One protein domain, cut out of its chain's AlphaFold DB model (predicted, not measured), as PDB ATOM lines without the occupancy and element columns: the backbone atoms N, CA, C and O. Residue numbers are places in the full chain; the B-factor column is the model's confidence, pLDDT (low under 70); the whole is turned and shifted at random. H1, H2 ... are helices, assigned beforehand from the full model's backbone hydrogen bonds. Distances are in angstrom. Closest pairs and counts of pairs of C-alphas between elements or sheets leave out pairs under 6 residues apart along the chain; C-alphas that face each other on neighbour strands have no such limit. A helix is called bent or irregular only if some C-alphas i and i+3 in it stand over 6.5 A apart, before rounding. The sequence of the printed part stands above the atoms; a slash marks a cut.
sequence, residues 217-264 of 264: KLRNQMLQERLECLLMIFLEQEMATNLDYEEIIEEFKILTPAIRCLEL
ATOM      1  N   LYS A 217      23.473   6.755 -58.051       85.00
ATOM      2  CA  LYS A 217      24.229   7.358 -59.168       85.00
ATOM      3  C   LYS A 217      25.364   8.297 -58.721       85.00
ATOM      4  O   LYS A 217      26.388   8.358 -59.392       85.00
ATOM      5  N   LEU A 218      25.185   9.006 -57.604       84.50
ATOM      6  CA  LEU A 218      26.168   9.946 -57.054       84.50
ATOM      7  C   LEU A 218      27.256   9.261 -56.211       84.50
ATOM      8  O   LEU A 218      28.331   9.821 -56.041       84.50
ATOM      9  N   ARG A 219      27.002   8.047 -55.711       80.75
ATOM     10  CA  ARG A 219      27.912   7.262 -54.861       80.75
ATOM     11  C   ARG A 219      28.479   6.025 -55.568       80.75
ATOM     12  O   ARG A 219      28.879   5.060 -54.927       80.75
ATOM     13  N   ASN A 220      28.538   6.038 -56.897       81.69
ATOM     14  CA  ASN A 220      28.974   4.883 -57.689       81.69
ATOM     15  C   ASN A 220      30.495   4.624 -57.681       81.69
ATOM     16  O   ASN A 220      30.914   3.593 -58.200       81.69
ATOM     17  N   GLN A 221      31.304   5.523 -57.110       84.88
ATOM     18  CA  GLN A 221      32.770   5.402 -57.050       84.88
ATOM     19  C   GLN A 221      33.307   4.805 -55.735       84.88
ATOM     20  O   GLN A 221      34.515   4.784 -55.532       84.88
ATOM     21  N   MET A 222      32.444   4.332 -54.828       85.38
ATOM     22  CA  MET A 222      32.906   3.729 -53.571       85.38
ATOM     23  C   MET A 222      33.584   2.367 -53.784       85.38
ATOM     24  O   MET A 222      33.195   1.606 -54.673       85.38
ATOM     25  N   LEU A 223      34.568   2.057 -52.933       88.44
ATOM     26  CA  LEU A 223      35.201   0.739 -52.861       88.44
ATOM     27  C   LEU A 223      34.217  -0.325 -52.349       88.44
ATOM     28  O   LEU A 223      33.243  -0.010 -51.660       88.44
ATOM     29  N   GLN A 224      34.487  -1.587 -52.690       85.88
ATOM     30  CA  GLN A 224      33.625  -2.719 -52.343       85.88
ATOM     31  C   GLN A 224      33.507  -2.912 -50.821       85.88
ATOM     32  O   GLN A 224      32.395  -3.058 -50.328       85.88
ATOM     33  N   GLU A 225      34.612  -2.802 -50.083       87.31
ATOM     34  CA  GLU A 225      34.631  -2.913 -48.613       87.31
ATOM     35  C   GLU A 225      33.694  -1.890 -47.959       87.31
ATOM     36  O   GLU A 225      32.818  -2.233 -47.167       87.31
ATOM     37  N   ARG A 226      33.785  -0.623 -48.381       86.38
ATOM     38  CA  ARG A 226      32.903   0.443 -47.890       86.38
ATOM     39  C   ARG A 226      31.433   0.169 -48.204       86.38
ATOM     40  O   ARG A 226      30.565   0.448 -47.379       86.38
ATOM     41  N   LEU A 227      31.142  -0.334 -49.404       88.19
ATOM     42  CA  LEU A 227      29.778  -0.675 -49.801       88.19
ATOM     43  C   LEU A 227      29.199  -1.768 -48.900       88.19
ATOM     44  O   LEU A 227      28.049  -1.649 -48.484       88.19
ATOM     45  N   GLU A 228      29.985  -2.799 -48.605       87.75
ATOM     46  CA  GLU A 228      29.589  -3.911 -47.742       87.75
ATOM     47  C   GLU A 228      29.312  -3.434 -46.316       87.75
ATOM     48  O   GLU A 228      28.231  -3.703 -45.796       87.75
ATOM     49  N   CYS A 229      30.199  -2.627 -45.723       87.19
ATOM     50  CA  CYS A 229      29.978  -2.044 -44.396       87.19
ATOM     51  C   CYS A 229      28.700  -1.188 -44.341       87.19
ATOM     52  O   CYS A 229      27.874  -1.350 -43.443       87.19
ATOM     53  N   LEU A 230      28.496  -0.301 -45.322       87.25
ATOM     54  CA  LEU A 230      27.296   0.543 -45.381       87.25
ATOM     55  C   LEU A 230      26.019  -0.275 -45.589       87.25
ATOM     56  O   LEU A 230      24.973   0.064 -45.036       87.25
ATOM     57  N   LEU A 231      26.091  -1.335 -46.395       88.38
ATOM     58  CA  LEU A 231      24.966  -2.231 -46.613       88.38
ATOM     59  C   LEU A 231      24.628  -3.002 -45.332       88.38
ATOM     60  O   LEU A 231      23.452  -3.088 -45.003       88.38
ATOM     61  N   MET A 232      25.625  -3.486 -44.586       87.31
ATOM     62  CA  MET A 232      25.421  -4.165 -43.301       87.31
ATOM     63  C   MET A 232      24.712  -3.265 -42.288       87.31
ATOM     64  O   MET A 232      23.690  -3.664 -41.739       87.31
ATOM     65  N   ILE A 233      25.176  -2.022 -42.113       86.88
ATOM     66  CA  ILE A 233      24.523  -1.041 -41.225       86.88
ATOM     67  C   ILE A 233      23.074  -0.783 -41.662       86.88
ATOM     68  O   ILE A 233      22.181  -0.620 -40.833       86.88
ATOM     69  N   PHE A 234      22.826  -0.730 -42.974       86.25
ATOM     70  CA  PHE A 234      21.492  -0.473 -43.508       86.25
ATOM     71  C   PHE A 234      20.540  -1.666 -43.344       86.25
ATOM     72  O   PHE A 234      19.348  -1.463 -43.123       86.25
ATOM     73  N   LEU A 235      21.040  -2.895 -43.488       84.62
ATOM     74  CA  LEU A 235      20.255  -4.117 -43.302       84.62
ATOM     75  C   LEU A 235      19.944  -4.356 -41.824       84.62
ATOM     76  O   LEU A 235      18.793  -4.618 -41.489       84.62
ATOM     77  N   GLU A 236      20.939  -4.180 -40.957       86.25
ATOM     78  CA  GLU A 236      20.839  -4.384 -39.509       86.25
ATOM     79  C   GLU A 236      20.516  -3.080 -38.773       86.25
ATOM     80  O   GLU A 236      21.067  -2.770 -37.717       86.25
ATOM     81  N   GLN A 237      19.606  -2.288 -39.343       84.12
ATOM     82  CA  GLN A 237      19.284  -0.947 -38.857       84.12
ATOM     83  C   GLN A 237      18.792  -0.945 -37.401       84.12
ATOM     84  O   GLN A 237      19.074  -0.010 -36.653       84.12
ATOM     85  N   GLU A 238      18.086  -2.000 -36.990       84.88
ATOM     86  CA  GLU A 238      17.617  -2.179 -35.613       84.88
ATOM     87  C   GLU A 238      18.788  -2.353 -34.638       84.88
ATOM     88  O   GLU A 238      18.836  -1.675 -33.614       84.88
ATOM     89  N   MET A 239      19.783  -3.176 -34.986       84.62
ATOM     90  CA  MET A 239      20.995  -3.323 -34.176       84.62
ATOM     91  C   MET A 239      21.830  -2.041 -34.192       84.62
ATOM     92  O   MET A 239      22.300  -1.604 -33.148       84.62
ATOM     93  N   ALA A 240      21.959  -1.403 -35.359       83.94
ATOM     94  CA  ALA A 240      22.736  -0.179 -35.523       83.94
ATOM     95  C   ALA A 240      22.170   1.007 -34.726       83.94
ATOM     96  O   ALA A 240      22.929   1.863 -34.283       83.94
ATOM     97  N   THR A 241      20.850   1.060 -34.527       85.31
ATOM     98  CA  THR A 241      20.199   2.102 -33.711       85.31
ATOM     99  C   THR A 241      20.467   1.909 -32.215       85.31
ATOM    100  O   THR A 241      20.440   2.876 -31.462       85.31
ATOM    101  N   ASN A 242      20.746   0.674 -31.791       86.88
ATOM    102  CA  ASN A 242      21.043   0.333 -30.401       86.88
ATOM    103  C   ASN A 242      22.531   0.482 -30.041       86.88
ATOM    104  O   ASN A 242      22.895   0.229 -28.895       86.88
ATOM    105  N   LEU A 243      23.392   0.850 -30.997       85.94
ATOM    106  CA  LEU A 243      24.812   1.090 -30.742       85.94
ATOM    107  C   LEU A 243      25.023   2.421 -30.010       85.94
ATOM    108  O   LEU A 243      24.405   3.428 -30.355       85.94
ATOM    109  N   ASP A 244      25.943   2.431 -29.044       87.62
ATOM    110  CA  ASP A 244      26.358   3.658 -28.369       87.62
ATOM    111  C   ASP A 244      27.360   4.435 -29.234       87.62
ATOM    112  O   ASP A 244      28.479   3.992 -29.511       87.62
ATOM    113  N   TYR A 245      26.949   5.621 -29.676       84.88
ATOM    114  CA  TYR A 245      27.794   6.497 -30.478       84.88
ATOM    115  C   TYR A 245      29.020   7.002 -29.711       84.88
ATOM    116  O   TYR A 245      30.043   7.260 -30.347       84.88
ATOM    117  N   GLU A 246      28.950   7.151 -28.383       87.12
ATOM    118  CA  GLU A 246      30.104   7.588 -27.591       87.12
ATOM    119  C   GLU A 246      31.195   6.515 -27.573       87.12
ATOM    120  O   GLU A 246      32.362   6.834 -27.816       87.12
ATOM    121  N   GLU A 247      30.821   5.246 -27.402       87.12
ATOM    122  CA  GLU A 247      31.759   4.117 -27.461       87.12
ATOM    123  C   GLU A 247      32.440   4.023 -28.833       87.12
ATOM    124  O   GLU A 247      33.666   3.915 -28.907       87.12
ATOM    125  N   ILE A 248      31.678   4.166 -29.925       84.75
ATOM    126  CA  ILE A 248      32.223   4.146 -31.293       84.75
ATOM    127  C   ILE A 248      33.231   5.285 -31.505       84.75
ATOM    128  O   ILE A 248      34.277   5.097 -32.134       84.75
ATOM    129  N   ILE A 249      32.933   6.486 -31.000       85.38
ATOM    130  CA  ILE A 249      33.823   7.646 -31.128       85.38
ATOM    131  C   ILE A 249      35.124   7.417 -30.351       85.38
ATOM    132  O   ILE A 249      36.198   7.757 -30.857       85.38
ATOM    133  N   GLU A 250      35.051   6.861 -29.144       87.19
ATOM    134  CA  GLU A 250      36.241   6.536 -28.352       87.19
ATOM    135  C   GLU A 250      37.081   5.433 -29.008       87.19
ATOM    136  O   GLU A 250      38.300   5.576 -29.117       87.19
ATOM    137  N   GLU A 251      36.456   4.390 -29.553       85.38
ATOM    138  CA  GLU A 251      37.160   3.337 -30.288       85.38
ATOM    139  C   GLU A 251      37.860   3.894 -31.542       85.38
ATOM    140  O   GLU A 251      39.053   3.654 -31.766       85.38
ATOM    141  N   PHE A 252      37.183   4.763 -32.300       82.56
ATOM    142  CA  PHE A 252      37.770   5.431 -33.465       82.56
ATOM    143  C   PHE A 252      38.954   6.345 -33.097       82.56
ATOM    144  O   PHE A 252      39.928   6.466 -33.850       82.56
ATOM    145  N   LYS A 253      38.924   6.980 -31.916       82.38
ATOM    146  CA  LYS A 253      40.042   7.792 -31.401       82.38
ATOM    147  C   LYS A 253      41.275   6.960 -31.051       82.38
ATOM    148  O   LYS A 253      42.374   7.518 -31.070       82.38
ATOM    149  N   ILE A 254      41.123   5.671 -30.756       83.44
ATOM    150  CA  ILE A 254      42.235   4.770 -30.424       83.44
ATOM    151  C   ILE A 254      42.926   4.245 -31.699       83.44
ATOM    152  O   ILE A 254      44.132   3.989 -31.685       83.44
ATOM    153  N   LEU A 255      42.216   4.167 -32.833       79.75
ATOM    154  CA  LEU A 255      42.779   3.724 -34.117       79.75
ATOM    155  C   LEU A 255      43.878   4.667 -34.636       79.75
ATOM    156  O   LEU A 255      43.786   5.894 -34.517       79.75
ATOM    157  N   THR A 256      44.928   4.107 -35.248       71.12
ATOM    158  CA  THR A 256      46.054   4.896 -35.780       71.12
ATOM    159  C   THR A 256      45.636   5.764 -36.981       71.12
ATOM    160  O   THR A 256      44.759   5.369 -37.752       71.12
ATOM    161  N   PRO A 257      46.269   6.936 -37.208       65.19
ATOM    162  CA  PRO A 257      45.845   7.890 -38.242       65.19
ATOM    163  C   PRO A 257      45.803   7.317 -39.667       65.19
ATOM    164  O   PRO A 257      44.977   7.733 -40.472       65.19
ATOM    165  N   ALA A 258      46.674   6.350 -39.975       60.84
ATOM    166  CA  ALA A 258      46.709   5.687 -41.277       60.84
ATOM    167  C   ALA A 258      45.471   4.806 -41.528       60.84
ATOM    168  O   ALA A 258      44.990   4.743 -42.654       60.84
ATOM    169  N   ILE A 259      44.937   4.175 -40.477       58.44
ATOM    170  CA  ILE A 259      43.742   3.320 -40.543       58.44
ATOM    171  C   ILE A 259      42.484   4.189 -40.694       58.44
ATOM    172  O   ILE A 259      41.631   3.895 -41.526       58.44
ATOM    173  N   ARG A 260      42.432   5.347 -40.019       60.69
ATOM    174  CA  ARG A 260      41.306   6.298 -40.132       60.69
ATOM    175  C   ARG A 260      41.070   6.814 -41.554       60.69
ATOM    176  O   ARG A 260      39.933   7.075 -41.921       60.69
ATOM    177  N   CYS A 261      42.125   6.980 -42.354       57.56
ATOM    178  CA  CYS A 261      42.005   7.431 -43.747       57.56
ATOM    179  C   CYS A 261      41.526   6.336 -44.711       57.56
ATOM    180  O   CYS A 261      41.065   6.672 -45.797       57.56
ATOM    181  N   LEU A 262      41.670   5.056 -44.353       54.47
ATOM    182  CA  LEU A 262      41.209   3.925 -45.168       54.47
ATOM    183  C   LEU A 262      39.731   3.597 -44.910       54.47
ATOM    184  O   LEU A 262      39.051   3.101 -45.803       54.47
ATOM    185  N   GLU A 263      39.230   3.910 -43.714       52.16
ATOM    186  CA  GLU A 263      37.829   3.700 -43.321       52.16
ATOM    187  C   GLU A 263      36.883   4.842 -43.767       52.16
ATOM    188  O   GLU A 263      35.660   4.663 -43.798       52.16
ATOM    189  N   LEU A 264      37.428   6.009 -44.149       50.88
ATOM    190  CA  LEU A 264      36.684   7.210 -44.578       50.88
ATOM    191  C   LEU A 264      36.351   7.258 -46.069       50.88
ATOM    192  O   LEU A 264      35.227   7.747 -46.354       50.88
TER     193      LEU A 264
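Overview. This is residues 217 to 264 of the 264 residues of the protein "Dimer_Tnp_hAT domain-containing protein" of Acyrthosiphon pisum (UniProt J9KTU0). Four helices are strung one after another into a flat, hollow ring that almost closes: H1 and H3 make two sides with an empty middle between them, H2 spans one end, and H4 folds back across the other end until its last residues come near the first turns of H1. Residues 217 to 223, a stretch with no named helix, lead into H1 from outside the ring. The printed part has 48 residues with four named helices, in the order H1, H2, H3, H4, and no named strand; its class is all helix. The whole is loose, with a radius of gyration of the C-alphas of 12.7 A, and the C-alphas span 33 by 30 by 15 A.

Arrangement. The longest helix is H1, residues 224 to 235, and it touches no helix. H2, residues 237 to 241, is close to H1 but not clearly touching: their closest C-alphas, those of Ile 233 and Ala 240, are 6.0 A apart. H4, residues 257 to 263, is also close to H1 but not clearly touching, with the C-alphas of Arg 226 and Glu 263 the closest at 7.5 A. H1 and H4 run the same way at a steep tilt of 67 degrees, only just short of about perpendicular. H3, residues 245 to 254, is close to H4 but not clearly touching, and their closest C-alphas, those of Phe 252 and Arg 260, are 7.6 A apart. H3 and H4 run opposite ways at a steep tilt of 49 degrees. H1 and H3 are apart, as are H2 and H4, and H2 and H3. In H1, H2 and H3 every O i to N i+4 pair is within hydrogen-bond range; in H4 2 of 3 are.

Along the chain. H1 begins at C-alpha 224, at (33.625, -2.719, -52.343), and measures 16.2 A from first to last C-alpha. H3 measures 14.5 A, from C-alpha 245 at (27.794, 6.497, -30.478) to C-alpha 254. H4 measures 10.4 A and ends at C-alpha 263, at (37.829, 3.700, -43.321). H2, of 5 residues, measures 6.1 A. No helix is bent.

Size, cuts and confidence. The two C-alphas farthest apart are those of Lys 217 and Ile 254, at 34.0 A. The printed part has no cut, and the links H1 to H2, H2 to H3 and H3 to H4 are tight. Residues 234 to 239, 242 to 251 and 253 to 259 stand free. The mean pLDDT of the printed part is 80.5; residues 257 to 264 are under 70, and the mean of H4 is 58. Residue 264 is the chain's last.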